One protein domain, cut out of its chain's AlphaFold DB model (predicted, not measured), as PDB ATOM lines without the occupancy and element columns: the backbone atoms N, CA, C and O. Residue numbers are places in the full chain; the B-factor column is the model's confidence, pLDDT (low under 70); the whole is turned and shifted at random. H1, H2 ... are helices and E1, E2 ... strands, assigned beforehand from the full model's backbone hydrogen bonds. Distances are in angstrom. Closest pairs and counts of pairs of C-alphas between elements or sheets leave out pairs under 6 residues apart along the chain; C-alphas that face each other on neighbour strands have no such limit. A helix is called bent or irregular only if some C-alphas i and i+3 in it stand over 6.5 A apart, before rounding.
ATOM      1  N   ASP A  29     168.445 135.714 155.480       59.50
ATOM      2  CA  ASP A  29     168.827 137.120 155.313       59.50
ATOM      3  C   ASP A  29     167.711 137.985 154.687       59.50
ATOM      4  O   ASP A  29     167.519 139.138 155.065       59.50
ATOM      5  N   ALA A  30     166.922 137.421 153.762       59.72
ATOM      6  CA  ALA A  30     165.780 138.115 153.165       59.72
ATOM      7  C   ALA A  30     164.634 138.292 154.157       59.72
ATOM      8  O   ALA A  30     163.966 139.326 154.143       59.72
ATOM      9  N   ILE A  31     164.424 137.290 155.014       66.62
ATOM     10  CA  ILE A  31     163.463 137.372 156.111       66.62
ATOM     11  C   ILE A  31     163.887 138.512 157.026       66.62
ATOM     12  O   ILE A  31     163.107 139.435 157.214       66.62
ATOM     13  N   ASP A  32     165.137 138.533 157.484       73.38
ATOM     14  CA  ASP A  32     165.601 139.585 158.382       73.38
ATOM     15  C   ASP A  32     165.452 140.979 157.745       73.38
ATOM     16  O   ASP A  32     164.786 141.838 158.321       73.38
ATOM     17  N   ALA A  33     165.979 141.224 156.542       74.25
ATOM     18  CA  ALA A  33     165.924 142.550 155.911       74.25
ATOM     19  C   ALA A  33     164.489 143.077 155.698       74.25
ATOM     20  O   ALA A  33     164.234 144.272 155.861       74.25
ATOM     21  N   ILE A  34     163.545 142.195 155.353       81.56
ATOM     22  CA  ILE A  34     162.135 142.552 155.136       81.56
ATOM     23  C   ILE A  34     161.401 142.683 156.478       81.56
ATOM     24  O   ILE A  34     160.605 143.604 156.671       81.56
ATOM     25  N   GLU A  35     161.682 141.799 157.434       77.38
ATOM     26  CA  GLU A  35     161.019 141.790 158.732       77.38
ATOM     27  C   GLU A  35     161.401 142.981 159.618       77.38
ATOM     28  O   GLU A  35     160.587 143.416 160.428       77.38
ATOM     29  N   HIS A  36     162.603 143.553 159.476       73.88
ATOM     30  CA  HIS A  36     163.001 144.744 160.245       73.88
ATOM     31  C   HIS A  36     162.130 145.979 159.951       73.88
ATOM     32  O   HIS A  36     162.129 146.924 160.738       73.88
ATOM     33  N   GLN A  37     161.377 145.979 158.848       79.12
ATOM     34  CA  GLN A  37     160.450 147.059 158.496       79.12
ATOM     35  C   GLN A  37     158.994 146.757 158.861       79.12
ATOM     36  O   GLN A  37     158.107 147.558 158.554       79.12
ATOM     37  N   GLN A  38     158.733 145.624 159.515       84.62
ATOM     38  CA  GLN A  38     157.386 145.267 159.934       84.62
ATOM     39  C   GLN A  38     156.868 146.191 161.033       84.62
ATOM     40  O   GLN A  38     157.594 146.670 161.907       84.62
ATOM     41  N   PHE A  39     155.563 146.427 160.973       90.00
ATOM     42  CA  PHE A  39     154.869 147.344 161.862       90.00
ATOM     43  C   PHE A  39     154.907 146.931 163.335       90.00
ATOM     44  O   PHE A  39     154.986 147.791 164.204       90.00
ATOM     45  N   ASP A  40     154.896 145.633 163.629       88.56
ATOM     46  CA  ASP A  40     154.959 145.091 164.991       88.56
ATOM     47  C   ASP A  40     156.330 145.250 165.664       88.56
ATOM     48  O   ASP A  40     156.452 145.060 166.873       88.56
ATOM     49  N   LYS A  41     157.358 145.627 164.898       88.50
ATOM     50  CA  LYS A  41     158.704 145.936 165.396       88.50
ATOM     51  C   LYS A  41     158.991 147.444 165.420       88.50
ATOM     52  O   LYS A  41     160.090 147.853 165.794       88.50
ATOM     53  N   ALA A  42     158.032 148.280 165.015       91.94
ATOM     54  CA  ALA A  42     158.216 149.724 164.926       91.94
ATOM     55  C   ALA A  42     158.190 150.404 166.301       91.94
ATOM     56  O   ALA A  42     157.334 150.123 167.135       91.94
ATOM     57  N   GLN A  43     159.083 151.374 166.516       93.50
ATOM     58  CA  GLN A  43     159.125 152.140 167.770       93.50
ATOM     59  C   GLN A  43     157.862 152.992 167.962       93.50
ATOM     60  O   GLN A  43     157.407 153.214 169.080       93.50
ATOM     61  N   GLU A  44     157.300 153.467 166.857       95.31
ATOM     62  CA  GLU A  44     156.120 154.315 166.780       95.31
ATOM     63  C   GLU A  44     154.793 153.541 166.670       95.31
ATOM     64  O   GLU A  44     153.748 154.172 166.502       95.31
ATOM     65  N   GLN A  45     154.814 152.203 166.749       95.94
ATOM     66  CA  GLN A  45     153.657 151.338 166.479       95.94
ATOM     67  C   GLN A  45     152.388 151.791 167.219       95.94
ATOM     68  O   GLN A  45     151.341 151.989 166.597       95.94
ATOM     69  N   ASP A  46     152.487 151.994 168.534       97.50
ATOM     70  CA  ASP A  46     151.344 152.370 169.373       97.50
ATOM     71  C   ASP A  46     150.755 153.729 168.975       97.50
ATOM     72  O   ASP A  46     149.534 153.892 168.943       97.50
ATOM     73  N   LEU A  47     151.603 154.692 168.596       97.38
ATOM     74  CA  LEU A  47     151.174 156.032 168.183       97.38
ATOM     75  C   LEU A  47     150.453 156.003 166.831       97.38
ATOM     76  O   LEU A  47     149.471 156.717 166.619       97.38
ATOM     77  N   VAL A  48     150.916 155.156 165.912       97.31
ATOM     78  CA  VAL A  48     150.266 154.947 164.612       97.31
ATOM     79  C   VAL A  48     148.912 154.261 164.802       97.31
ATOM     80  O   VAL A  48     147.914 154.703 164.226       97.31
ATOM     81  N   LEU A  49     148.838 153.234 165.659       97.12
ATOM     82  CA  LEU A  49     147.577 152.574 166.012       97.12
ATOM     83  C   LEU A  49     146.589 153.540 166.672       97.12
ATOM     84  O   LEU A  49     145.400 153.515 166.349       97.12
ATOM     85  N   GLU A  50     147.060 154.407 167.567       97.06
ATOM     86  CA  GLU A  50     146.238 155.443 168.191       97.06
ATOM     87  C   GLU A  50     145.637 156.381 167.135       97.06
ATOM     88  O   GLU A  50     144.417 156.571 167.103       97.06
ATOM     89  N   ALA A  51     146.460 156.899 166.218       96.75
ATOM     90  CA  ALA A  51     146.014 157.776 165.138       96.75
ATOM     91  C   ALA A  51     144.945 157.119 164.244       96.75
ATOM     92  O   ALA A  51     143.945 157.758 163.884       96.75
ATOM     93  N   MET A  52     145.133 155.833 163.921       96.50
ATOM     94  CA  MET A  52     144.185 155.028 163.146       96.50
ATOM     95  C   MET A  52     142.864 154.824 163.892       96.50
ATOM     96  O   MET A  52     141.790 155.021 163.319       96.50
ATOM     97  N   ASN A  53     142.929 154.443 165.168       96.06
ATOM     98  CA  ASN A  53     141.754 154.119 165.976       96.06
ATOM     99  C   ASN A  53     140.920 155.361 166.301       96.06
ATOM    100  O   ASN A  53     139.694 155.317 166.194       96.06
ATOM    101  N   ALA A  54     141.568 156.489 166.611       94.81
ATOM    102  CA  ALA A  54     140.894 157.749 166.927       94.81
ATOM    103  C   ALA A  54     140.000 158.260 165.783       94.81
ATOM    104  O   ALA A  54     139.015 158.956 166.026       94.81
ATOM    105  N   ASN A  55     140.317 157.903 164.535       91.75
ATOM    106  CA  ASN A  55     139.609 158.375 163.346       91.75
ATOM    107  C   ASN A  55     138.940 157.251 162.541       91.75
ATOM    108  O   ASN A  55     138.411 157.514 161.461       91.75
ATOM    109  N   GLN A  56     138.919 156.014 163.047       94.88
ATOM    110  CA  GLN A  56     138.561 154.827 162.266       94.88
ATOM    111  C   GLN A  56     137.211 154.951 161.545       94.88
ATOM    112  O   GLN A  56     137.147 154.766 160.329       94.88
ATOM    113  N   SER A  57     136.141 155.284 162.274       94.62
ATOM    114  CA  SER A  57     134.791 155.375 161.695       94.62
ATOM    115  C   SER A  57     134.709 156.466 160.623       94.62
ATOM    116  O   SER A  57     134.271 156.220 159.497       94.62
ATOM    117  N   ARG A  58     135.255 157.655 160.920       94.38
ATOM    118  CA  ARG A  58     135.323 158.775 159.969       94.38
ATOM    119  C   ARG A  58     136.081 158.387 158.700       94.38
ATOM    120  O   ARG A  58     135.616 158.676 157.600       94.38
ATOM    121  N   THR A  59     137.224 157.724 158.840       95.19
ATOM    122  CA  THR A  59     138.045 157.271 157.713       95.19
ATOM    123  C   THR A  59     137.286 156.281 156.837       95.19
ATOM    124  O   THR A  59     137.193 156.486 155.627       95.19
ATOM    125  N   LYS A  60     136.649 155.260 157.424       95.44
ATOM    126  CA  LYS A  60     135.828 154.299 156.666       95.44
ATOM    127  C   LYS A  60     134.681 154.983 155.917       95.44
ATOM    128  O   LYS A  60     134.443 154.675 154.751       95.44
ATOM    129  N   GLN A  61     134.012 155.949 156.547       93.88
ATOM    130  CA  GLN A  61     132.950 156.722 155.899       93.88
ATOM    131  C   GLN A  61     133.465 157.552 154.721       93.88
ATOM    132  O   GLN A  61     132.774 157.657 153.708       93.88
ATOM    133  N   ILE A  62     134.676 158.112 154.800       93.06
ATOM    134  CA  ILE A  62     135.293 158.809 153.664       93.06
ATOM    135  C   ILE A  62     135.460 157.851 152.480       93.06
ATOM    136  O   ILE A  62     135.047 158.205 151.375       93.06
ATOM    137  N   PHE A  63     135.977 156.640 152.706       93.81
ATOM    138  CA  PHE A  63     136.117 155.633 151.648       93.81
ATOM    139  C   PHE A  63     134.771 155.267 151.017       93.81
ATOM    140  O   PHE A  63     134.619 155.371 149.801       93.81
ATOM    141  N   ILE A  64     133.767 154.931 151.828       93.31
ATOM    142  CA  ILE A  64     132.433 154.548 151.339       93.31
ATOM    143  C   ILE A  64     131.781 155.687 150.539       93.31
ATOM    144  O   ILE A  64     131.243 155.472 149.453       93.31
ATOM    145  N   ASN A  65     131.865 156.922 151.041       87.94
ATOM    146  CA  ASN A  65     131.118 158.051 150.484       87.94
ATOM    147  C   ASN A  65     131.827 158.752 149.320       87.94
ATOM    148  O   ASN A  65     131.162 159.389 148.497       87.94
ATOM    149  N   HIS A  66     133.155 158.660 149.218       84.94
ATOM    150  CA  HIS A  66     133.932 159.484 148.282       84.94
ATOM    151  C   HIS A  66     134.816 158.688 147.323       84.94
ATOM    152  O   HIS A  66     135.306 159.267 146.356       84.94
ATOM    153  N   ARG A  67     134.988 157.375 147.515       84.56
ATOM    154  CA  ARG A  67     135.840 156.557 146.642       84.56
ATOM    155  C   ARG A  67     134.984 155.622 145.797       84.56
ATOM    156  O   ARG A  67     134.302 154.742 146.316       84.56
ATOM    157  N   ASN A  68     135.044 155.800 144.475       82.06
ATOM    158  CA  ASN A  68     134.216 155.050 143.517       82.06
ATOM    159  C   ASN A  68     134.353 153.532 143.690       82.06
ATOM    160  O   ASN A  68     133.351 152.828 143.684       82.06
ATOM    161  N   ALA A  69     135.569 153.052 143.976       81.00
ATOM    162  CA  ALA A  69     135.837 151.639 144.213       81.00
ATOM    163  C   ALA A  69     134.937 151.009 145.293       81.00
ATOM    164  O   ALA A  69     134.568 149.850 145.149       81.00
ATOM    165  N   PHE A  70     134.574 151.744 146.349       82.25
ATOM    166  CA  PHE A  70     133.711 151.234 147.422       82.25
ATOM    167  C   PHE A  70     132.224 151.470 147.156       82.25
ATOM    168  O   PHE A  70     131.397 150.667 147.591       82.25
ATOM    169  N   LYS A  71     131.884 152.522 146.401       77.50
ATOM    170  CA  LYS A  71     130.513 152.759 145.924       77.50
ATOM    171  C   LYS A  71     130.041 151.622 145.030       77.50
ATOM    172  O   LYS A  71     128.966 151.081 145.257       77.50
ATOM    173  N   ASP A  72     130.883 151.206 144.087       84.62
ATOM    174  CA  ASP A  72     130.575 150.111 143.160       84.62
ATOM    175  C   ASP A  72     130.388 148.770 143.891       84.62
ATOM    176  O   ASP A  72     129.675 147.884 143.423       84.62
ATOM    177  N   LEU A  73     131.000 148.628 145.072       88.31
ATOM    178  CA  LEU A  73     130.889 147.451 145.934       88.31
ATOM    179  C   LEU A  73     129.693 147.506 146.900       88.31
ATOM    180  O   LEU A  73     129.470 146.529 147.618       88.31
ATOM    181  N   ASN A  74     128.941 148.616 146.945       87.12
ATOM    182  CA  ASN A  74     127.906 148.887 147.953       87.12
ATOM    183  C   ASN A  74     128.390 148.583 149.384       87.12
ATOM    184  O   ASN A  74     127.690 147.944 150.171       87.12
ATOM    185  N   ALA A  75     129.627 148.974 149.698       91.38
ATOM    186  CA  ALA A  75     130.260 148.625 150.963       91.38
ATOM    187  C   ALA A  75     129.672 149.412 152.146       91.38
ATOM    188  O   ALA A  75     129.369 150.599 152.035       91.38
ATOM    189  N   SER A  76     129.571 148.756 153.301       92.25
ATOM    190  CA  SER A  76     129.240 149.371 154.588       92.25
ATOM    191  C   SER A  76     130.466 149.448 155.501       92.25
ATOM    192  O   SER A  76     131.477 148.790 155.271       92.25
ATOM    193  N   GLU A  77     130.381 150.225 156.581       91.75
ATOM    194  CA  GLU A  77     131.490 150.390 157.533       91.75
ATOM    195  C   GLU A  77     131.963 149.058 158.144       91.75
ATOM    196  O   GLU A  77     133.155 148.872 158.396       91.75
ATOM    197  N   ASN A  78     131.037 148.114 158.325       92.12
ATOM    198  CA  ASN A  78     131.318 146.786 158.872       92.12
ATOM    199  C   ASN A  78     131.999 145.853 157.861       92.12
ATOM    200  O   ASN A  78     132.627 144.880 158.270       92.12
ATOM    201  N   ASP A  79     131.898 146.141 156.560       94.06
ATOM    202  CA  ASP A  79     132.589 145.372 155.520       94.06
ATOM    203  C   ASP A  79     134.065 145.772 155.381       94.06
ATOM    204  O   ASP A  79     134.845 145.051 154.748       94.06
ATOM    205  N   LEU A  80     134.426 146.935 155.937       95.56
ATOM    206  CA  LEU A  80     135.756 147.521 155.845       95.56
ATOM    207  C   LEU A  80     136.577 147.217 157.096       95.56
ATOM    208  O   LEU A  80     136.155 147.489 158.223       95.56
ATOM    209  N   THR A  81     137.807 146.761 156.892       96.19
ATOM    210  CA  THR A  81     138.835 146.670 157.935       96.19
ATOM    211  C   THR A  81     140.111 147.368 157.478       96.19
ATOM    212  O   THR A  81     140.316 147.602 156.287       96.19
ATOM    213  N   PHE A  82     140.957 147.751 158.431       96.50
ATOM    214  CA  PHE A  82     142.296 148.248 158.125       96.50
ATOM    215  C   PHE A  82     143.277 147.084 158.210       96.50
ATOM    216  O   PHE A  82     143.199 146.280 159.141       96.50
ATOM    217  N   GLY A  83     144.137 146.968 157.204       94.94
ATOM    218  CA  GLY A  83     145.217 145.994 157.166       94.94
ATOM    219  C   GLY A  83     146.393 146.407 158.047       94.94
ATOM    220  O   GLY A  83     146.361 147.443 158.714       94.94
ATOM    221  N   VAL A  84     147.441 145.586 158.026       93.81
ATOM    222  CA  VAL A  84     148.703 145.896 158.703       93.81
ATOM    223  C   VAL A  84     149.398 147.038 157.947       93.81
ATOM    224  O   VAL A  84     149.558 146.929 156.727       93.81
ATOM    225  N   PRO A  85     149.776 148.135 158.625       96.00
ATOM    226  CA  PRO A  85     150.546 149.207 158.010       96.00
ATOM    227  C   PRO A  85     151.912 148.733 157.501       96.00
ATOM    228  O   PRO A  85     152.525 147.842 158.086       96.00
ATOM    229  N   TYR A  86     152.423 149.367 156.450       94.88
ATOM    230  CA  TYR A  86     153.785 149.153 155.954       94.88
ATOM    231  C   TYR A  86     154.483 150.491 155.685       94.88
ATOM    232  O   TYR A  86     153.829 151.488 155.372       94.88
ATOM    233  N   LYS A  87     155.810 150.542 155.860       94.88
ATOM    234  CA  LYS A  87     156.583 151.779 155.669       94.88
ATOM    235  C   LYS A  87     156.744 152.096 154.190       94.88
ATOM    236  O   LYS A  87     157.091 151.217 153.407       94.88
ATOM    237  N   VAL A  88     156.571 153.366 153.839       95.81
ATOM    238  CA  VAL A  88     156.899 153.903 152.517       95.81
ATOM    239  C   VAL A  88     157.774 155.135 152.698       95.81
ATOM    240  O   VAL A  88     157.340 156.153 153.236       95.81
ATOM    241  N   TYR A  89     159.020 155.033 152.246       96.44
ATOM    242  CA  TYR A  89     160.002 156.110 152.323       96.44
ATOM    243  C   TYR A  89     159.813 157.113 151.181       96.44
ATOM    244  O   TYR A  89     159.484 156.747 150.051       96.44
ATOM    245  N   VAL A  90     160.053 158.389 151.455       95.19
ATOM    246  CA  VAL A  90     159.929 159.499 150.507       95.19
ATOM    247  C   VAL A  90     161.302 160.146 150.340       95.19
ATOM    248  O   VAL A  90     161.668 161.049 151.092       95.19
ATOM    249  N   PRO A  91     162.110 159.679 149.376       94.50
ATOM    250  CA  PRO A  91     163.436 160.229 149.162       94.50
ATOM    251  C   PRO A  91     163.413 161.707 148.760       94.50
ATOM    252  O   PRO A  91     162.622 162.140 147.919       94.50
ATOM    253  N   GLY A  92     164.366 162.462 149.307       91.00
ATOM    254  CA  GLY A  92     164.601 163.860 148.956       91.00
ATOM    255  C   GLY A  92     165.426 164.064 147.678       91.00
ATOM    256  O   GLY A  92     165.757 163.137 146.936       91.00
ATOM    257  N   ARG A  93     165.817 165.319 147.434       89.25
ATOM    258  CA  ARG A  93     166.593 165.729 146.247       89.25
ATOM    259  C   ARG A  93     167.944 165.004 146.133       89.25
ATOM    260  O   ARG A  93     168.346 164.666 145.020       89.25
ATOM    261  N   ASP A  94     168.605 164.722 147.254       91.75
ATOM    262  CA  ASP A  94     169.915 164.052 147.283       91.75
ATOM    263  C   ASP A  94     169.851 162.633 146.710       91.75
ATOM    264  O   ASP A  94     170.726 162.230 145.941       91.75
ATOM    265  N   PHE A  95     168.770 161.904 147.003       93.31
ATOM    266  CA  PHE A  95     168.497 160.616 146.372       93.31
ATOM    267  C   PHE A  95     168.370 160.765 144.861       93.31
ATOM    268  O   PHE A  95     169.025 160.030 144.134       93.31
ATOM    269  N   ILE A  96     167.573 161.724 144.372       90.06
ATOM    270  CA  ILE A  96     167.356 161.895 142.929       90.06
ATOM    271  C   ILE A  96     168.691 162.160 142.218       90.06
ATOM    272  O   ILE A  96     168.979 161.562 141.181       90.06
ATOM    273  N   GLN A  97     169.541 163.008 142.798       90.19
ATOM    274  CA  GLN A  97     170.872 163.291 142.262       90.19
ATOM    275  C   GLN A  97     171.781 162.057 142.264       90.19
ATOM    276  O   GLN A  97     172.419 161.773 141.249       90.19
ATOM    277  N   ALA A  98     171.836 161.316 143.375       91.81
ATOM    278  CA  ALA A  98     172.622 160.090 143.483       91.81
ATOM    279  C   ALA A  98     172.139 159.024 142.489       91.81
ATOM    280  O   ALA A  98     172.943 158.456 141.750       91.81
ATOM    281  N   PHE A  99     170.825 158.837 142.402       91.62
ATOM    282  CA  PHE A  99     170.167 157.891 141.515       91.62
ATOM    283  C   PHE A  99     170.482 158.177 140.038       91.62
ATOM    284  O   PHE A  99     170.895 157.282 139.305       91.62
ATOM    285  N   MET A 100     170.382 159.438 139.602       88.38
ATOM    286  CA  MET A 100     170.724 159.849 138.228       88.38
ATOM    287  C   MET A 100     172.223 159.761 137.903       88.38
ATOM    288  O   MET A 100     172.601 159.731 136.724       88.38
ATOM    289  N   ALA A 101     173.075 159.787 138.928       89.38
ATOM    290  CA  ALA A 101     174.526 159.705 138.812       89.38
ATOM    291  C   ALA A 101     175.066 158.277 138.985       89.38
ATOM    292  O   ALA A 101     176.282 158.121 139.082       89.38
ATOM    293  N   ASP A 102     174.187 157.270 139.038       87.50
ATOM    294  CA  ASP A 102     174.546 155.868 139.273       87.50
ATOM    295  C   ASP A 102     175.359 155.656 140.569       87.50
ATOM    296  O   ASP A 102     176.276 154.841 140.652       87.50
ATOM    297  N   LYS A 103     175.051 156.438 141.609       90.62
ATOM    298  CA  LYS A 103     175.679 156.306 142.928       90.62
ATOM    299  C   LYS A 103     174.867 155.367 143.826       90.62
ATOM    300  O   LYS A 103     173.660 155.240 143.615       90.62
ATOM    301  N   PRO A 104     175.489 154.756 144.852       87.50
ATOM    302  CA  PRO A 104     174.764 153.991 145.864       87.50
ATOM    303  C   PRO A 104     173.646 154.820 146.510       87.50
ATOM    304  O   PRO A 104     173.849 155.997 146.821       87.50
ATOM    305  N   ILE A 105     172.478 154.204 146.710       93.06
ATOM    306  CA  ILE A 105     171.261 154.880 147.199       93.06
ATOM    307  C   ILE A 105     170.701 154.308 148.506       93.06
ATOM    308  O   ILE A 105     169.837 154.954 149.092       93.06
ATOM    309  N   ALA A 106     171.174 153.143 148.967       91.44
ATOM    310  CA  ALA A 106     170.655 152.462 150.159       91.44
ATOM    311  C   ALA A 106     170.622 153.390 151.386       91.44
ATOM    312  O   ALA A 106     169.546 153.707 151.882       91.44
ATOM    313  N   ASP A 107     171.773 153.946 151.777       91.31
ATOM    314  CA  ASP A 107     171.886 154.861 152.922       91.31
ATOM    315  C   ASP A 107     170.989 156.104 152.820       91.31
ATOM    316  O   ASP A 107     170.589 156.666 153.840       91.31
ATOM    317  N   LEU A 108     170.730 156.590 151.600       94.50
ATOM    318  CA  LEU A 108     169.869 157.757 151.373       94.50
ATOM    319  C   LEU A 108     168.397 157.393 151.554       94.50
ATOM    320  O   LEU A 108     167.628 158.203 152.063       94.50
ATOM    321  N   LEU A 109     168.019 156.186 151.138       94.62
ATOM    322  CA  LEU A 109     166.677 155.656 151.311       94.62
ATOM    323  C   LEU A 109     166.389 155.320 152.782       94.62
ATOM    324  O   LEU A 109     165.331 155.687 153.276       94.62
ATOM    325  N   GLU A 110     167.330 154.706 153.505       90.88
ATOM    326  CA  GLU A 110     167.158 154.349 154.927       90.88
ATOM    327  C   GLU A 110     166.987 155.565 155.848       90.88
ATOM    328  O   GLU A 110     166.372 155.471 156.909       90.88
ATOM    329  N   LYS A 111     167.549 156.711 155.453       91.88
ATOM    330  CA  LYS A 111     167.487 157.974 156.204       91.88
ATOM    331  C   LYS A 111     166.383 158.908 155.716       91.88
ATOM    332  O   LYS A 111     166.268 160.013 156.242       91.88
ATOM    333  N   ALA A 112     165.637 158.517 154.686       95.12
ATOM    334  CA  ALA A 112     164.569 159.339 154.150       95.12
ATOM    335  C   ALA A 112     163.402 159.437 155.141       95.12
ATOM    336  O   ALA A 112     163.171 158.539 155.955       95.12
ATOM    337  N   ASP A 113     162.634 160.519 155.026       94.62
ATOM    338  CA  ASP A 113     161.342 160.615 155.694       94.62
ATOM    339  C   ASP A 113     160.423 159.494 155.197       94.62
ATOM    340  O   ASP A 113     160.567 158.997 154.079       94.62
ATOM    341  N   TYR A 114     159.461 159.084 156.017       95.75
ATOM    342  CA  TYR A 114     158.522 158.030 155.658       95.75
ATOM    343  C   TYR A 114     157.143 158.297 156.243       95.75
ATOM    344  O   TYR A 114     156.967 159.044 157.206       95.75
ATOM    345  N   PHE A 115     156.164 157.621 155.663       96.38
ATOM    346  CA  PHE A 115     154.843 157.451 156.243       96.38
ATOM    347  C   PHE A 115     154.506 155.963 156.311       96.38
ATOM    348  O   PHE A 115     155.146 155.119 155.677       96.38
ATOM    349  N   TRP A 116     153.483 155.644 157.091       97.44
ATOM    350  CA  TRP A 116     152.876 154.324 157.112       97.44
ATOM    351  C   TRP A 116     151.723 154.295 156.125       97.44
ATOM    352  O   TRP A 116     150.772 155.056 156.271       97.44
ATOM    353  N   GLU A 117     151.775 153.425 155.125       97.25
ATOM    354  CA  GLU A 117     150.625 153.168 154.269       97.25
ATOM    355  C   GLU A 117     149.785 152.034 154.862       97.25
ATOM    356  O   GLU A 117     150.293 150.977 155.233       97.25
ATOM    357  N   VAL A 118     148.482 152.272 154.980       97.50
ATOM    358  CA  VAL A 118     147.528 151.385 155.638       97.50
ATOM    359  C   VAL A 118     146.531 150.869 154.603       97.50
ATOM    360  O   VAL A 118     145.731 151.652 154.079       97.50
ATOM    361  N   PRO A 119     146.522 149.558 154.307       96.94
ATOM    362  CA  PRO A 119     145.531 148.970 153.418       96.94
ATOM    363  C   PRO A 119     144.114 149.125 153.971       96.94
ATOM    364  O   PRO A 119     143.854 148.857 155.144       96.94
ATOM    365  N   VAL A 120     143.167 149.466 153.105       96.88
ATOM    366  CA  VAL A 120     141.733 149.366 153.377       96.88
ATOM    367  C   VAL A 120     141.214 148.115 152.697       96.88
ATOM    368  O   VAL A 120     141.209 147.994 151.466       96.88
ATOM    369  N   LEU A 121     140.782 147.169 153.521       95.94
ATOM    370  CA  LEU A 121     140.336 145.864 153.082       95.94
ATOM    371  C   LEU A 121     138.811 145.841 152.995       95.94
ATOM    372  O   LEU A 121     138.130 146.266 153.924       95.94
ATOM    373  N   TYR A 122     138.276 145.283 151.914       94.75
ATOM    374  CA  TYR A 122     136.874 144.892 151.805       94.75
ATOM    375  C   TYR A 122     136.811 143.369 151.838       94.75
ATOM    376  O   TYR A 122     137.388 142.710 150.970       94.75
ATOM    377  N   LYS A 123     136.146 142.794 152.848       91.38
ATOM    378  CA  LYS A 123     136.053 141.328 153.024       91.38
ATOM    379  C   LYS A 123     137.425 140.626 152.983       91.38
ATOM    380  O   LYS A 123     137.577 139.558 152.396       91.38
ATOM    381  N   GLY A 124     138.432 141.260 153.586       91.12
ATOM    382  CA  GLY A 124     139.807 140.756 153.659       91.12
ATOM    383  C   GLY A 124     140.663 140.977 152.407       91.12
ATOM    384  O   GLY A 124     141.817 140.566 152.408       91.12
ATOM    385  N   GLN A 125     140.143 141.622 151.356       92.44
ATOM    386  CA  GLN A 125     140.902 141.929 150.139       92.44
ATOM    387  C   GLN A 125     141.273 143.415 150.077       92.44
ATOM    388  O   GLN A 125     140.392 144.248 150.299       92.44
ATOM    389  N   PRO A 126     142.528 143.776 149.756       93.81
ATOM    390  CA  PRO A 126     142.938 145.171 149.640       93.81
ATOM    391  C   PRO A 126     142.262 145.837 148.440       93.81
ATOM    392  O   PRO A 126     142.357 145.368 147.306       93.81
ATOM    393  N   ILE A 127     141.558 146.939 148.695       93.25
ATOM    394  CA  ILE A 127     140.855 147.711 147.657       93.25
ATOM    395  C   ILE A 127     141.512 149.068 147.426       93.25
ATOM    396  O   ILE A 127     141.500 149.568 146.299       93.25
ATOM    397  N   ASP A 128     142.041 149.662 148.489       94.19
ATOM    398  CA  ASP A 128     142.593 151.013 148.521       94.19
ATOM    399  C   ASP A 128     143.513 151.146 149.746       94.19
ATOM    400  O   ASP A 128     143.699 150.173 150.482       94.19
ATOM    401  N   SER A 129     144.075 152.324 149.993       96.06
ATOM    402  CA  SER A 129     144.896 152.599 151.177       96.06
ATOM    403  C   SER A 129     144.761 154.053 151.633       96.06
ATOM    404  O   SER A 129     144.203 154.891 150.925       96.06
ATOM    405  N   PHE A 130     145.226 154.348 152.842       96.94
ATOM    406  CA  PHE A 130     145.463 155.708 153.335       96.94
ATOM    407  C   PHE A 130     146.829 155.773 154.012       96.94
ATOM    408  O   PHE A 130     147.384 154.733 154.359       96.94
ATOM    409  N   THR A 131     147.363 156.972 154.228       97.31
ATOM    410  CA  THR A 131     148.632 157.144 154.941       97.31
ATOM    411  C   THR A 131     148.423 157.606 156.379       97.31
ATOM    412  O   THR A 131     147.462 158.304 156.710       97.31
ATOM    413  N   VAL A 132     149.344 157.213 157.253       98.00
ATOM    414  CA  VAL A 132     149.549 157.792 158.577       98.00
ATOM    415  C   VAL A 132     150.942 158.402 158.576       98.00
ATOM    416  O   VAL A 132     151.937 157.707 158.375       98.00
ATOM    417  N   GLU A 133     151.008 159.713 158.757       96.81
ATOM    418  CA  GLU A 133     152.220 160.514 158.600       96.81
ATOM    419  C   GLU A 133     152.515 161.314 159.868       96.81
ATOM    420  O   GLU A 133     151.613 161.639 160.649       96.81
ATOM    421  N   PHE A 134     153.797 161.606 160.089       96.56
ATOM    422  CA  PHE A 134     154.236 162.420 161.210       96.56
ATOM    423  C   PHE A 134     154.265 163.893 160.798       96.56
ATOM    424  O   PHE A 134     155.106 164.318 160.010       96.56
ATOM    425  N   TYR A 135     153.343 164.683 161.341       93.38
ATOM    426  CA  TYR A 135     153.213 166.106 161.037       93.38
ATOM    427  C   TYR A 135     152.811 166.874 162.297       93.38
ATOM    428  O   TYR A 135     152.067 166.362 163.131       93.38
ATOM    429  N   GLU A 136     153.325 168.098 162.469       92.50
ATOM    430  CA  GLU A 136     153.087 168.915 163.675       92.50
ATOM    431  C   GLU A 136     153.358 168.157 164.994       92.50
ATOM    432  O   GLU A 136     152.628 168.283 165.976       92.50
ATOM    433  N   ASN A 137     154.447 167.377 165.026       94.62
ATOM    434  CA  ASN A 137     154.897 166.586 166.178       94.62
ATOM    435  C   ASN A 137     153.944 165.461 166.625       94.62
ATOM    436  O   ASN A 137     153.989 165.046 167.785       94.62
ATOM    437  N   LYS A 138     153.089 164.952 165.734       96.25
ATOM    438  CA  LYS A 138     152.219 163.804 166.021       96.25
ATOM    439  C   LYS A 138     151.993 162.939 164.784       96.25
ATOM    440  O   LYS A 138     152.013 163.428 163.658       96.25
ATOM    441  N   TRP A 139     151.726 161.658 165.016       97.62
ATOM    442  CA  TRP A 139     151.211 160.766 163.981       97.62
ATOM    443  C   TRP A 139     149.729 161.048 163.759       97.62
ATOM    444  O   TRP A 139     148.950 161.142 164.709       97.62
ATOM    445  N   GLN A 140     149.335 161.210 162.504       97.25
ATOM    446  CA  GLN A 140     147.948 161.453 162.133       97.25
ATOM    447  C   GLN A 140     147.655 160.892 160.748       97.25
ATOM    448  O   GLN A 140     148.564 160.636 159.964       97.25
ATOM    449  N   ILE A 141     146.373 160.696 160.445       96.75
ATOM    450  CA  ILE A 141     145.973 160.297 159.098       96.75
ATOM    451  C   ILE A 141     146.288 161.437 158.130       96.75
ATOM    452  O   ILE A 141     145.846 162.566 158.353       96.75
ATOM    453  N   GLY A 142     147.034 161.111 157.081       94.75
ATOM    454  CA  GLY A 142     147.394 162.012 155.998       94.75
ATOM    455  C   GLY A 142     146.494 161.798 154.787       94.75
ATOM    456  O   GLY A 142     145.292 162.080 154.802       94.75
ATOM    457  N   GLU A 143     147.090 161.290 153.717       93.25
ATOM    458  CA  GLU A 143     146.438 161.114 152.431       93.25
ATOM    459  C   GLU A 143     145.399 159.987 152.450       93.25
ATOM    460  O   GLU A 143     145.646 158.873 152.912       93.25
ATOM    461  N   MET A 144     144.225 160.271 151.883       93.12
ATOM    462  CA  MET A 144     143.164 159.290 151.672       93.12
ATOM    463  C   MET A 144     143.183 158.809 150.227       93.12
ATOM    464  O   MET A 144     142.707 159.497 149.317       93.12
ATOM    465  N   GLY A 145     143.653 157.586 150.032       88.94
ATOM    466  CA  GLY A 145     143.730 156.965 148.729       88.94
ATOM    467  C   GLY A 145     145.093 156.412 148.388       88.94
ATOM    468  O   GLY A 145     146.126 156.982 148.715       88.94
ATOM    469  N   SER A 146     145.052 155.332 147.628       83.81
ATOM    470  CA  SER A 146     146.223 154.649 147.125       83.81
ATOM    471  C   SER A 146     146.790 155.306 145.867       83.81
ATOM    472  O   SER A 146     146.070 155.554 144.894       83.81
ATOM    473  N   HIS A 147     148.114 155.455 145.854       83.38
ATOM    474  CA  HIS A 147     148.929 155.661 144.653       83.38
ATOM    475  C   HIS A 147     149.286 154.342 143.945       83.38
ATOM    476  O   HIS A 147     149.906 154.331 142.890       83.38
ATOM    477  N   ASN A 148     148.826 153.210 144.458       87.81
ATOM    478  CA  ASN A 148     149.058 151.870 143.938       87.81
ATOM    479  C   ASN A 148     147.768 151.202 143.437       87.81
ATOM    480  O   ASN A 148     146.648 151.565 143.807       87.81
ATOM    481  N   THR A 149     147.918 150.192 142.584       89.69
ATOM    482  CA  THR A 149     146.813 149.284 142.245       89.69
ATOM    483  C   THR A 149     146.502 148.359 143.425       89.69
ATOM    484  O   THR A 149     147.331 148.177 144.314       89.69
ATOM    485  N   ARG A 150     145.323 147.722 143.418       90.62
ATOM    486  CA  ARG A 150     144.935 146.727 144.441       90.62
ATOM    487  C   ARG A 150     145.972 145.619 144.596       90.62
ATOM    488  O   ARG A 150     146.336 145.275 145.715       90.62
ATOM    489  N   ASP A 151     146.483 145.125 143.472       90.25
ATOM    490  CA  ASP A 151     147.501 144.075 143.445       90.25
ATOM    491  C   ASP A 151     148.811 144.558 144.073       90.25
ATOM    492  O   ASP A 151     149.396 143.859 144.893       90.25
ATOM    493  N   SER A 152     149.241 145.785 143.758       91.88
ATOM    494  CA  SER A 152     150.443 146.379 144.354       91.88
ATOM    495  C   SER A 152     150.304 146.590 145.864       91.88
ATOM    496  O   SER A 152     151.237 146.274 146.594       91.88
ATOM    497  N   ILE A 153     149.138 147.031 146.355       92.62
ATOM    498  CA  ILE A 153     148.864 147.098 147.804       92.62
ATOM    499  C   ILE A 153     148.926 145.693 148.417       92.62
ATOM    500  O   ILE A 153     149.498 145.506 149.490       92.62
ATOM    501  N   GLY A 154     148.341 144.694 147.748       91.19
ATOM    502  CA  GLY A 154     148.346 143.307 148.211       91.19
ATOM    503  C   GLY A 154     149.748 142.721 148.347       91.19
ATOM    504  O   GLY A 154     150.013 142.046 149.334       91.19
ATOM    505  N   ILE A 155     150.643 143.038 147.410       91.50
ATOM    506  CA  ILE A 155     152.056 142.653 147.479       91.50
ATOM    507  C   ILE A 155     152.762 143.414 148.608       91.50
ATOM    508  O   ILE A 155     153.383 142.793 149.465       91.50
ATOM    509  N   ALA A 156     152.659 144.747 148.630       91.62
ATOM    510  CA  ALA A 156     153.415 145.599 149.551       91.62
ATOM    511  C   ALA A 156     153.023 145.412 151.028       91.62
ATOM    512  O   ALA A 156     153.860 145.537 151.916       91.62
ATOM    513  N   SER A 157     151.761 145.073 151.294       90.31
ATOM    514  CA  SER A 157     151.252 144.866 152.658       90.31
ATOM    515  C   SER A 157     151.552 143.489 153.254       90.31
ATOM    516  O   SER A 157     151.194 143.242 154.405       90.31
ATOM    517  N   GLN A 158     152.174 142.584 152.491       88.88
ATOM    518  CA  GLN A 158     152.380 141.187 152.880       88.88
ATOM    519  C   GLN A 158     153.854 140.789 152.716       88.88
ATOM    520  O   GLN A 158     154.280 140.433 151.610       88.88
ATOM    521  N   PRO A 159     154.649 140.810 153.803       87.56
ATOM    522  CA  PRO A 159     156.057 140.411 153.795       87.56
ATOM    523  C   PRO A 159     156.312 139.061 153.112       87.56
ATOM    524  O   PRO A 159     157.242 138.921 152.323       87.56
ATOM    525  N   GLU A 160     155.444 138.078 153.334       88.00
ATOM    526  CA  GLU A 160     155.503 136.756 152.717       88.00
ATOM    527  C   GLU A 160     155.366 136.790 151.188       88.00
ATOM    528  O   GLU A 160     156.008 135.998 150.491       88.00
ATOM    529  N   GLN A 161     154.572 137.719 150.643       89.31
ATOM    530  CA  GLN A 161     154.466 137.904 149.198       89.31
ATOM    531  C   GLN A 161     155.742 138.520 148.633       89.31
ATOM    532  O   GLN A 161     156.209 138.068 147.588       89.31
ATOM    533  N   ILE A 162     156.333 139.489 149.334       90.38
ATOM    534  CA  ILE A 162     157.602 140.115 148.942       90.38
ATOM    535  C   ILE A 162     158.729 139.078 148.963       90.38
ATOM    536  O   ILE A 162     159.451 138.944 147.977       90.38
ATOM    537  N   ILE A 163     158.833 138.285 150.033       88.50
ATOM    538  CA  ILE A 163     159.808 137.193 150.173       88.50
ATOM    539  C   ILE A 163     159.667 136.183 149.024       88.50
ATOM    540  O   ILE A 163     160.651 135.776 148.402       88.50
ATOM    541  N   LYS A 164     158.434 135.788 148.694       88.88
ATOM    542  CA  LYS A 164     158.174 134.892 147.562       88.88
ATOM    543  C   LYS A 164     158.546 135.539 146.226       88.88
ATOM    544  O   LYS A 164     159.089 134.872 145.348       88.88
ATOM    545  N   LEU A 165     158.248 136.826 146.064       90.56
ATOM    546  CA  LEU A 165     158.531 137.591 144.855       90.56
ATOM    547  C   LEU A 165     160.040 137.671 144.585       90.56
ATOM    548  O   LEU A 165     160.456 137.412 143.456       90.56
ATOM    549  N   VAL A 166     160.858 137.977 145.597       90.25
ATOM    550  CA  VAL A 166     162.325 138.026 145.449       90.25
ATOM    551  C   VAL A 166     162.917 136.643 145.173       90.25
ATOM    552  O   VAL A 166     163.711 136.500 144.241       90.25
ATOM    553  N   GLY A 167     162.451 135.607 145.882       87.56
ATOM    554  CA  GLY A 167     162.905 134.229 145.680       87.56
ATOM    555  C   GLY A 167     162.612 133.707 144.271       87.56
ATOM    556  O   GLY A 167     163.483 133.136 143.625       87.56
ATOM    557  N   ASN A 168     161.421 133.995 143.734       90.00
ATOM    558  CA  ASN A 168     161.043 133.616 142.366       90.00
ATOM    559  C   ASN A 168     161.880 134.300 141.269       90.00
ATOM    560  O   ASN A 168     161.819 133.876 140.117       90.00
ATOM    561  N   ASN A 169     162.614 135.367 141.599       89.00
ATOM    562  CA  ASN A 169     163.487 136.092 140.673       89.00
ATOM    563  C   ASN A 169     164.976 135.786 140.912       89.00
ATOM    564  O   ASN A 169     165.838 136.524 140.440       89.00
ATOM    565  N   ASP A 170     165.287 134.715 141.653       88.50
ATOM    566  CA  ASP A 170     166.649 134.323 142.024       88.50
ATOM    567  C   ASP A 170     167.431 135.439 142.755       88.50
ATOM    568  O   ASP A 170     168.668 135.467 142.713       88.50
ATOM    569  N   ILE A 171     166.735 136.359 143.432       88.88
ATOM    570  CA  ILE A 171     167.340 137.398 144.271       88.88
ATOM    571  C   ILE A 171     167.446 136.834 145.691       88.88
ATOM    572  O   ILE A 171     166.478 136.811 146.446       88.88
ATOM    573  N   ASN A 172     168.640 136.348 146.032       84.06
ATOM    574  CA  ASN A 172     168.963 135.728 147.320       84.06
ATOM    575  C   ASN A 172     169.966 136.599 148.090       84.06
ATOM    576  O   ASN A 172     170.519 137.524 147.504       84.06
ATOM    577  N   ASN A 173     170.230 136.282 149.363       83.38
ATOM    578  CA  ASN A 173     171.205 136.994 150.211       83.38
ATOM    579  C   ASN A 173     170.932 138.507 150.272       83.38
ATOM    580  O   ASN A 173     171.811 139.340 150.031       83.38
ATOM    581  N   ILE A 174     169.667 138.854 150.510       87.94
ATOM    582  CA  ILE A 174     169.216 140.241 150.586       87.94
ATOM    583  C   ILE A 174     169.739 140.836 151.885       87.94
ATOM    584  O   ILE A 174     169.476 140.306 152.956       87.94
ATOM    585  N   ASN A 175     170.465 141.942 151.778       85.88
ATOM    586  CA  ASN A 175     170.948 142.683 152.942       85.88
ATOM    587  C   ASN A 175     170.104 143.932 153.222       85.88
ATOM    588  O   ASN A 175     170.062 144.389 154.357       85.88
ATOM    589  N   THR A 176     169.415 144.455 152.204       90.06
ATOM    590  CA  THR A 176     168.614 145.675 152.303       90.06
ATOM    591  C   THR A 176     167.341 145.512 151.487       90.06
ATOM    592  O   THR A 176     167.388 145.130 150.315       90.06
ATOM    593  N   PHE A 177     166.206 145.848 152.088       93.38
ATOM    594  CA  PHE A 177     164.909 145.962 151.428       93.38
ATOM    595  C   PHE A 177     164.315 147.321 151.777       93.38
ATOM    596  O   PHE A 177     164.357 147.689 152.941       93.38
ATOM    597  N   ILE A 178     163.778 148.079 150.818       95.06
ATOM    598  CA  ILE A 178     163.118 149.366 151.098       95.06
ATOM    599  C   ILE A 178     161.954 149.572 150.132       95.06
ATOM    600  O   ILE A 178     162.145 149.533 148.918       95.06
ATOM    601  N   HIS A 179     160.760 149.867 150.643       96.00
ATOM    602  CA  HIS A 179     159.665 150.410 149.831       96.00
ATOM    603  C   HIS A 179     159.746 151.934 149.847       96.00
ATOM    604  O   HIS A 179     159.642 152.551 150.903       96.00
ATOM    605  N   PHE A 180     159.909 152.563 148.685       96.31
ATOM    606  CA  PHE A 180     159.902 154.022 148.580       96.31
ATOM    607  C   PHE A 180     158.992 154.549 147.463       96.31
ATOM    608  O   PHE A 180     158.698 153.842 146.499       96.31
ATOM    609  N   ARG A 181     158.558 155.806 147.582       95.00
ATOM    610  CA  ARG A 181     157.714 156.521 146.614       95.00
ATOM    611  C   ARG A 181     158.467 157.694 146.007       95.00
ATOM    612  O   ARG A 181     158.922 158.587 146.714       95.00
ATOM    613  N   VAL A 182     158.531 157.747 144.678       91.56
ATOM    614  CA  VAL A 182     159.053 158.917 143.957       91.56
ATOM    615  C   VAL A 182     157.872 159.773 143.526       91.56
ATOM    616  O   VAL A 182     157.284 159.544 142.470       91.56
ATOM    617  N   LEU A 183     157.520 160.764 144.353       86.31
ATOM    618  CA  LEU A 183     156.331 161.602 144.146       86.31
ATOM    619  C   LEU A 183     156.245 162.211 142.732       86.31
ATOM    620  O   LEU A 183     155.193 162.060 142.112       86.31
ATOM    621  N   PRO A 184     157.320 162.790 142.150       85.19
ATOM    622  CA  PRO A 184     157.248 163.348 140.796       85.19
ATOM    623  C   PRO A 184     156.947 162.320 139.693       85.19
ATOM    624  O   PRO A 184     156.551 162.697 138.595       85.19
ATOM    625  N   LEU A 185     157.144 161.025 139.962       86.88
ATOM    626  CA  LEU A 185     156.884 159.939 139.014       86.88
ATOM    627  C   LEU A 185     155.556 159.217 139.279       86.88
ATOM    628  O   LEU A 185     155.229 158.291 138.534       86.88
ATOM    629  N   HIS A 186     154.815 159.594 140.329       84.38
ATOM    630  CA  HIS A 186     153.597 158.903 140.774       84.38
ATOM    631  C   HIS A 186     153.764 157.373 140.810       84.38
ATOM    632  O   HIS A 186     152.905 156.625 140.338       84.38
ATOM    633  N   SER A 187     154.923 156.916 141.283       90.88
ATOM    634  CA  SER A 187     155.300 155.506 141.273       90.88
ATOM    635  C   SER A 187     156.020 155.137 142.559       90.88
ATOM    636  O   SER A 187     156.877 155.883 143.050       90.88
ATOM    637  N   ASP A 188     155.694 153.948 143.042       95.44
ATOM    638  CA  ASP A 188     156.380 153.308 144.150       95.44
ATOM    639  C   ASP A 188     157.388 152.302 143.614       95.44
ATOM    640  O   ASP A 188     157.295 151.833 142.478       95.44
ATOM    641  N   TYR A 189     158.359 151.956 144.443       96.12
ATOM    642  CA  TYR A 189     159.387 150.994 144.108       96.12
ATOM    643  C   TYR A 189     159.709 150.145 145.330       96.12
ATOM    644  O   TYR A 189     159.909 150.676 146.423       96.12
ATOM    645  N   LEU A 190     159.828 148.834 145.126       96.06
ATOM    646  CA  LEU A 190     160.532 147.974 146.073       96.06
ATOM    647  C   LEU A 190     161.997 147.910 145.646       96.06
ATOM    648  O   LEU A 190     162.305 147.441 144.548       96.06
ATOM    649  N   TYR A 191     162.883 148.414 146.492       96.12
ATOM    650  CA  TYR A 191     164.329 148.321 146.354       96.12
ATOM    651  C   TYR A 191     164.843 147.097 147.098       96.12
ATOM    652  O   TYR A 191     164.456 146.849 148.240       96.12
ATOM    653  N   VAL A 192     165.738 146.358 146.450       94.38
ATOM    654  CA  VAL A 192     166.416 145.202 147.031       94.38
ATOM    655  C   VAL A 192     167.899 145.293 146.707       94.38
ATOM    656  O   VAL A 192     168.266 145.343 145.532       94.38
ATOM    657  N   ALA A 193     168.749 145.272 147.729       92.38
ATOM    658  CA  ALA A 193     170.185 145.082 147.566       92.38
ATOM    659  C   ALA A 193     170.583 143.673 148.006       92.38
ATOM    660  O   ALA A 193     170.198 143.200 149.081       92.38
ATOM    661  N   SER A 194     171.362 143.004 147.163       91.06
ATOM    662  CA  SER A 194     171.901 141.677 147.431       91.06
ATOM    663  C   SER A 194     173.328 141.520 146.906       91.06
ATOM    664  O   SER A 194     173.906 142.435 146.319       91.06
ATOM    665  N   ASP A 195     173.908 140.338 147.096       87.56
ATOM    666  CA  ASP A 195     175.211 139.957 146.534       87.56
ATOM    667  C   ASP A 195     175.283 140.032 144.995       87.56
ATOM    668  O   ASP A 195     176.358 140.238 144.430       87.56
ATOM    669  N   LYS A 196     174.142 139.901 144.308       88.50
ATOM    670  CA  LYS A 196     174.008 140.014 142.847       88.50
ATOM    671  C   LYS A 196     173.838 141.455 142.361       88.50
ATOM    672  O   LYS A 196     173.823 141.680 141.150       88.50
ATOM    673  N   GLY A 197     173.720 142.415 143.275       91.50
ATOM    674  CA  GLY A 197     173.574 143.834 142.980       91.50
ATOM    675  C   GLY A 197     172.269 144.429 143.501       91.50
ATOM    676  O   GLY A 197     171.640 143.911 144.421       91.50
ATOM    677  N   GLU A 198     171.886 145.557 142.909       94.19
ATOM    678  CA  GLU A 198     170.725 146.344 143.318       94.19
ATOM    679  C   GLU A 198     169.597 146.225 142.292       94.19
ATOM    680  O   GLU A 198     169.802 146.424 141.085       94.19
ATOM    681  N   PHE A 199     168.393 145.957 142.785       95.62
ATOM    682  CA  PHE A 199     167.201 145.724 141.983       95.62
ATOM    683  C   PHE A 199     166.062 146.644 142.412       95.62
ATOM    684  O   PHE A 199     165.924 146.983 143.588       95.62
ATOM    685  N   LEU A 200     165.228 147.032 141.448       96.88
ATOM    686  CA  LEU A 200     164.004 147.784 141.688       96.88
ATOM    687  C   LEU A 200     162.807 147.099 141.039       96.88
ATOM    688  O   LEU A 200     162.880 146.631 139.902       96.88
ATOM    689  N   TYR A 201     161.699 147.107 141.765       96.88
ATOM    690  CA  TYR A 201     160.395 146.621 141.341       96.88
ATOM    691  C   TYR A 201     159.414 147.801 141.297       96.88
ATOM    692  O   TYR A 201     158.921 148.210 142.350       96.88
ATOM    693  N   PRO A 202     159.160 148.401 140.122       95.94
ATOM    694  CA  PRO A 202     158.271 149.544 139.998       95.94
ATOM    695  C   PRO A 202     156.812 149.120 140.182       95.94
ATOM    696  O   PRO A 202     156.345 148.160 139.572       95.94
ATOM    697  N   MET A 203     156.074 149.884 140.972       95.31
ATOM    698  CA  MET A 203     154.630 149.801 141.144       95.31
ATOM    699  C   MET A 203     154.028 151.094 140.600       95.31
ATOM    700  O   MET A 203     154.059 152.150 141.228       95.31
ATOM    701  N   ILE A 204     153.564 151.012 139.357       91.94
ATOM    702  CA  ILE A 204     153.187 152.175 138.556       91.94
ATOM    703  C   ILE A 204     151.687 152.421 138.704       91.94
ATOM    704  O   ILE A 204     150.871 151.538 138.416       91.94
ATOM    705  N   HIS A 205     151.309 153.633 139.111       85.56
ATOM    706  CA  HIS A 205     149.905 153.972 139.302       85.56
ATOM    707  C   HIS A 205     149.110 153.926 137.990       85.56
ATOM    708  O   HIS A 205     149.438 154.605 137.014       85.56
ATOM    709  N   GLY A 206     148.022 153.148 137.971       81.62
ATOM    710  CA  GLY A 206     147.034 153.146 136.886       81.62
ATOM    711  C   GLY A 206     147.547 152.677 135.519       81.62
ATOM    712  O   GLY A 206     146.851 152.862 134.520       81.62
ATOM    713  N   ARG A 207     148.756 152.102 135.440       86.81
ATOM    714  CA  ARG A 207     149.392 151.687 134.181       86.81
ATOM    715  C   ARG A 207     150.155 150.378 134.357       86.81
ATOM    716  O   ARG A 207     150.772 150.138 135.389       86.81
ATOM    717  N   SER A 208     150.151 149.548 133.317       90.38
ATOM    718  CA  SER A 208     150.966 148.329 133.265       90.38
ATOM    719  C   SER A 208     152.418 148.598 132.862       90.38
ATOM    720  O   SER A 208     153.278 147.763 133.119       90.38
ATOM    721  N   GLU A 209     152.703 149.745 132.241       92.88
ATOM    722  CA  GLU A 209     154.041 150.142 131.803       92.88
ATOM    723  C   GLU A 209     154.170 151.674 131.787       92.88
ATOM    724  O   GLU A 209     153.227 152.383 131.423       92.88
ATOM    725  N   LEU A 210     155.341 152.190 132.170       91.56
ATOM    726  CA  LEU A 210     155.700 153.604 132.060       91.56
ATOM    727  C   LEU A 210     157.216 153.743 131.882       91.56
ATOM    728  O   LEU A 210     157.987 153.007 132.488       91.56
ATOM    729  N   PHE A 211     157.652 154.662 131.017       91.44
ATOM    730  CA  PHE A 211     159.073 154.883 130.689       91.44
ATOM    731  C   PHE A 211     159.801 153.632 130.153       91.44
ATOM    732  O   PHE A 211     161.021 153.523 130.234       91.44
ATOM    733  N   GLY A 212     159.060 152.670 129.591       92.06
ATOM    734  CA  GLY A 212     159.600 151.379 129.153       92.06
ATOM    735  C   GLY A 212     159.927 150.417 130.300       92.06
ATOM    736  O   GLY A 212     160.680 149.465 130.094       92.06
ATOM    737  N   LEU A 213     159.392 150.673 131.497       95.00
ATOM    738  CA  LEU A 213     159.417 149.781 132.650       95.00
ATOM    739  C   LEU A 213     158.014 149.223 132.855       95.00
ATOM    740  O   LEU A 213     157.060 149.983 133.030       95.00
ATOM    741  N   LYS A 214     157.881 147.900 132.839       95.81
ATOM    742  CA  LYS A 214     156.629 147.237 133.190       95.81
ATOM    743  C   LYS A 214     156.457 147.297 134.694       95.81
ATOM    744  O   LYS A 214     157.388 147.002 135.439       95.81
ATOM    745  N   SER A 215     155.255 147.655 135.120       94.69
ATOM    746  CA  SER A 215     154.865 147.544 136.516       94.69
ATOM    747  C   SER A 215     155.046 146.095 136.958       94.69
ATOM    748  O   SER A 215     154.864 145.161 136.171       94.69
ATOM    749  N   GLN A 216     155.410 145.912 138.217       93.81
ATOM    750  CA  GLN A 216     155.509 144.610 138.850       93.81
ATOM    751  C   GLN A 216     156.552 143.657 138.228       93.81
ATOM    752  O   GLN A 216     156.372 142.439 138.203       93.81
ATOM    753  N   THR A 217     157.669 144.202 137.739       94.88
ATOM    754  CA  THR A 217     158.801 143.440 137.180       94.88
ATOM    755  C   THR A 217     160.119 143.909 137.796       94.88
ATOM    756  O   THR A 217     160.363 145.107 137.857       94.88
ATOM    757  N   PHE A 218     160.992 142.995 138.227       96.00
ATOM    758  CA  PHE A 218     162.316 143.390 138.716       96.00
ATOM    759  C   PHE A 218     163.241 143.825 137.578       96.00
ATOM    760  O   PHE A 218     163.345 143.173 136.539       96.00
ATOM    761  N   TYR A 219     163.970 144.907 137.826       96.56
ATOM    762  CA  TYR A 219     164.999 145.450 136.952       96.56
ATOM    763  C   TYR A 219     166.258 145.752 137.756       96.56
ATOM    764  O   TYR A 219     166.178 146.021 138.953       96.56
ATOM    765  N   SER A 220     167.422 145.768 137.103       95.19
ATOM    766  CA  SER A 220     168.621 146.322 137.734       95.19
ATOM    767  C   SER A 220     168.442 147.819 137.992       95.19
ATOM    768  O   SER A 220     167.796 148.522 137.205       95.19
ATOM    769  N   ARG A 221     169.060 148.329 139.062       95.25
ATOM    770  CA  ARG A 221     169.034 149.762 139.384       95.25
ATOM    771  C   ARG A 221     169.490 150.626 138.216       95.25
ATOM    772  O   ARG A 221     168.825 151.609 137.899       95.25
ATOM    773  N   GLN A 222     170.565 150.216 137.547       93.88
ATOM    774  CA  GLN A 222     171.101 150.927 136.391       93.88
ATOM    775  C   GLN A 222     170.072 151.054 135.262       93.88
ATOM    776  O   GLN A 222     169.872 152.143 134.734       93.88
ATOM    777  N   LEU A 223     169.362 149.970 134.926       95.44
ATOM    778  CA  LEU A 223     168.353 150.014 133.869       95.44
ATOM    779  C   LEU A 223     167.203 150.957 134.233       95.44
ATOM    780  O   LEU A 223     166.751 151.724 133.385       95.44
ATOM    781  N   VAL A 224     166.733 150.924 135.484       95.69
ATOM    782  CA  VAL A 224     165.692 151.856 135.940       95.69
ATOM    783  C   VAL A 224     166.195 153.297 135.856       95.69
ATOM    784  O   VAL A 224     165.487 154.140 135.307       95.69
ATOM    785  N   ALA A 225     167.421 153.568 136.313       93.62
ATOM    786  CA  ALA A 225     168.051 154.882 136.213       93.62
ATOM    787  C   ALA A 225     168.121 155.386 134.769       93.62
ATOM    788  O   ALA A 225     167.674 156.499 134.498       93.62
ATOM    789  N   ASP A 226     168.570 154.556 133.830       93.94
ATOM    790  CA  ASP A 226     168.640 154.913 132.411       93.94
ATOM    791  C   ASP A 226     167.267 155.257 131.817       93.94
ATOM    792  O   ASP A 226     167.155 156.154 130.980       93.94
ATOM    793  N   LYS A 227     166.207 154.569 132.259       94.88
ATOM    794  CA  LYS A 227     164.838 154.809 131.782       94.88
ATOM    795  C   LYS A 227     164.211 156.074 132.354       94.88
ATOM    796  O   LYS A 227     163.539 156.790 131.615       94.88
ATOM    797  N   ILE A 228     164.406 156.355 133.642       92.94
ATOM    798  CA  ILE A 228     163.695 157.456 134.314       92.94
ATOM    799  C   ILE A 228     164.501 158.756 134.380       92.94
ATOM    800  O   ILE A 228     163.912 159.822 134.550       92.94
ATOM    801  N   LYS A 229     165.830 158.709 134.220       91.94
ATOM    802  CA  LYS A 229     166.701 159.893 134.286       91.94
ATOM    803  C   LYS A 229     166.265 161.037 133.361       91.94
ATOM    804  O   LYS A 229     166.193 162.153 133.870       91.94
ATOM    805  N   PRO A 230     165.918 160.819 132.074       91.00
ATOM    806  CA  PRO A 230     165.470 161.914 131.211       91.00
ATOM    807  C   PRO A 230     164.230 162.631 131.761       91.00
ATOM    808  O   PRO A 230     164.144 163.853 131.711       91.00
ATOM    809  N   VAL A 231     163.308 161.870 132.353       90.56
ATOM    810  CA  VAL A 231     162.058 162.384 132.925       90.56
ATOM    811  C   VAL A 231     162.332 163.185 134.192       90.56
ATOM    812  O   VAL A 231     161.833 164.294 134.349       90.56
ATOM    813  N   LEU A 232     163.163 162.655 135.093       88.75
ATOM    814  CA  LEU A 232     163.547 163.362 136.316       88.75
ATOM    815  C   LEU A 232     164.290 164.670 136.004       88.75
ATOM    816  O   LEU A 232     164.050 165.675 136.666       88.75
ATOM    817  N   GLN A 233     165.145 164.681 134.978       89.19
ATOM    818  CA  GLN A 233     165.846 165.889 134.532       89.19
ATOM    819  C   GLN A 233     164.887 166.954 133.992       89.19
ATOM    820  O   GLN A 233     165.043 168.129 134.326       89.19
ATOM    821  N   GLU A 234     163.891 166.561 133.198       88.06
ATOM    822  CA  GLU A 234     162.858 167.469 132.696       88.06
ATOM    823  C   GLU A 234     162.019 168.057 133.841       88.06
ATOM    824  O   GLU A 234     161.830 169.270 133.911       88.06
ATOM    825  N   LEU A 235     161.582 167.219 134.787       85.00
ATOM    826  CA  LEU A 235     160.793 167.654 135.943       85.00
ATOM    827  C   LEU A 235     161.559 168.630 136.843       85.00
ATOM    828  O   LEU A 235     160.980 169.608 137.302       85.00
ATOM    829  N   ILE A 236     162.854 168.387 137.074       82.94
ATOM    830  CA  ILE A 236     163.706 169.299 137.850       82.94
ATOM    831  C   ILE A 236     163.894 170.624 137.106       82.94
ATOM    832  O   ILE A 236     163.746 171.676 137.713       82.94
ATOM    833  N   SER A 237     164.170 170.578 135.800       82.69
ATOM    834  CA  SER A 237     164.434 171.788 135.004       82.69
ATOM    835  C   SER A 237     163.213 172.708 134.882       82.69
ATOM    836  O   SER A 237     163.380 173.899 134.660       82.69
ATOM    837  N   ASN A 238     161.999 172.162 135.010       77.56
ATOM    838  CA  ASN A 238     160.744 172.918 134.969       77.56
ATOM    839  C   ASN A 238     160.275 173.412 136.353       77.56
ATOM    840  O   ASN A 238     159.274 174.122 136.432       77.56
ATOM    841  N   ALA A 239     160.928 172.975 137.433       68.88
ATOM    842  CA  ALA A 239     160.606 173.374 138.803       68.88
ATOM    843  C   ALA A 239     161.451 174.564 139.299       68.88
ATOM    844  O   ALA A 239     161.106 175.145 140.331       68.88
TER     845      ALA A 239
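AT A GLANCE: This is residues 29 to 239 of the 240 residues of an uncharacterized protein of Syntrophomonas sp (UniProt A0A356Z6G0). Two lobes stand side by side, each built on a strongly twisted antiparallel sheet: one holds the branched sheet E1 to E5 with H2 and H3 on opposite faces, the other the sheet E6 E7 E8 with helices on both faces. The lobes join where E2 runs close to E6, and H7 sits between the two sheets. The printed part has 211 residues with nine named helices and eight named strands, in the order H1 H2 H3 H4 E1 E2 H5 H6 E3 E4 E5 H7 H8 E6 E7 E8 H9; the class is mixed, helices and strands. It is compact, with a radius of gyration of the C-alphas of 17.3 A, and rounded, spanning 47 by 41 by 36 A.

HOW THE PARTS SIT: H1, residues 29 to 35, touches H8, residues 159 to 167, at a shallow tilt of 29 degrees, opposite ways; their closest C-alphas, of Ile 34 and Pro 159, are 6.6 A apart. H2, residues 45 to 54, and H3, residues 56 to 66, are on the sheet of E1, residues 80 to 82, E2, 86 to 90, E3, 113 to 122, E4, 125 to 135, and E5, 138 to 144. H4, residues 68 to 71, only grazes it with residues 69 to 70. E1 and E2 lie on one side of E3, E4 on the other; E3 E4 E5 form a meander, each strand the antiparallel neighbour of the one before. N 81 and O 121 are 3.0 A apart, N 88 and O 115 2.9 A, N 118 and O 130 2.8 A, N 133 and O 140 2.9 A. E6, residues 174 to 182, E7, 187 to 194, and E8, 197 to 204, form another meander, with N 178 and O 191 2.9 A apart and N 190 and O 201 3.0 A. The closest C-alphas of E2 and E6, of Tyr 89 and Phe 180, are 4.3 A apart. H7, residues 150 to 156, is on both sheets. On E6 E7 E8, H1, H7 and H8 share one face; H6, residues 106 to 110, and H9, residues 221 to 237, are on the opposite face. H5, residues 93 to 100, touches residues 225 to 232 of H9 at a steep tilt of 51 degrees, the closest C-alphas, of Met 100 and Lys 229, being 5.6 A apart. Every O i to N i+4 pair is within hydrogen-bond range in H1, H2, H3, H5, H6, H7 and H8; H9 has 11 of 13, and H4 is too short for one.

IN THESE COORDINATES: H1 begins at C-alpha 29 (168.827, 137.120, 155.313). E3 is 29.3 A long and E4 29.2 A, bending by 58 degrees at residue 128. H9, 22.9 A long, ends at C-alpha 237 (164.434, 171.788, 135.004); it is irregular, with C-alphas 227 and 230 7.2 A apart.

THE WHOLE: The farthest C-alphas, of Asn 78 and Ala 101, are 49.4 A apart. The printed part has no cut; the link E8 to H9, 16 residues, is long. Mean pLDDT of the printed part is 91.0; residues 29 to 31 and 239 are under 70.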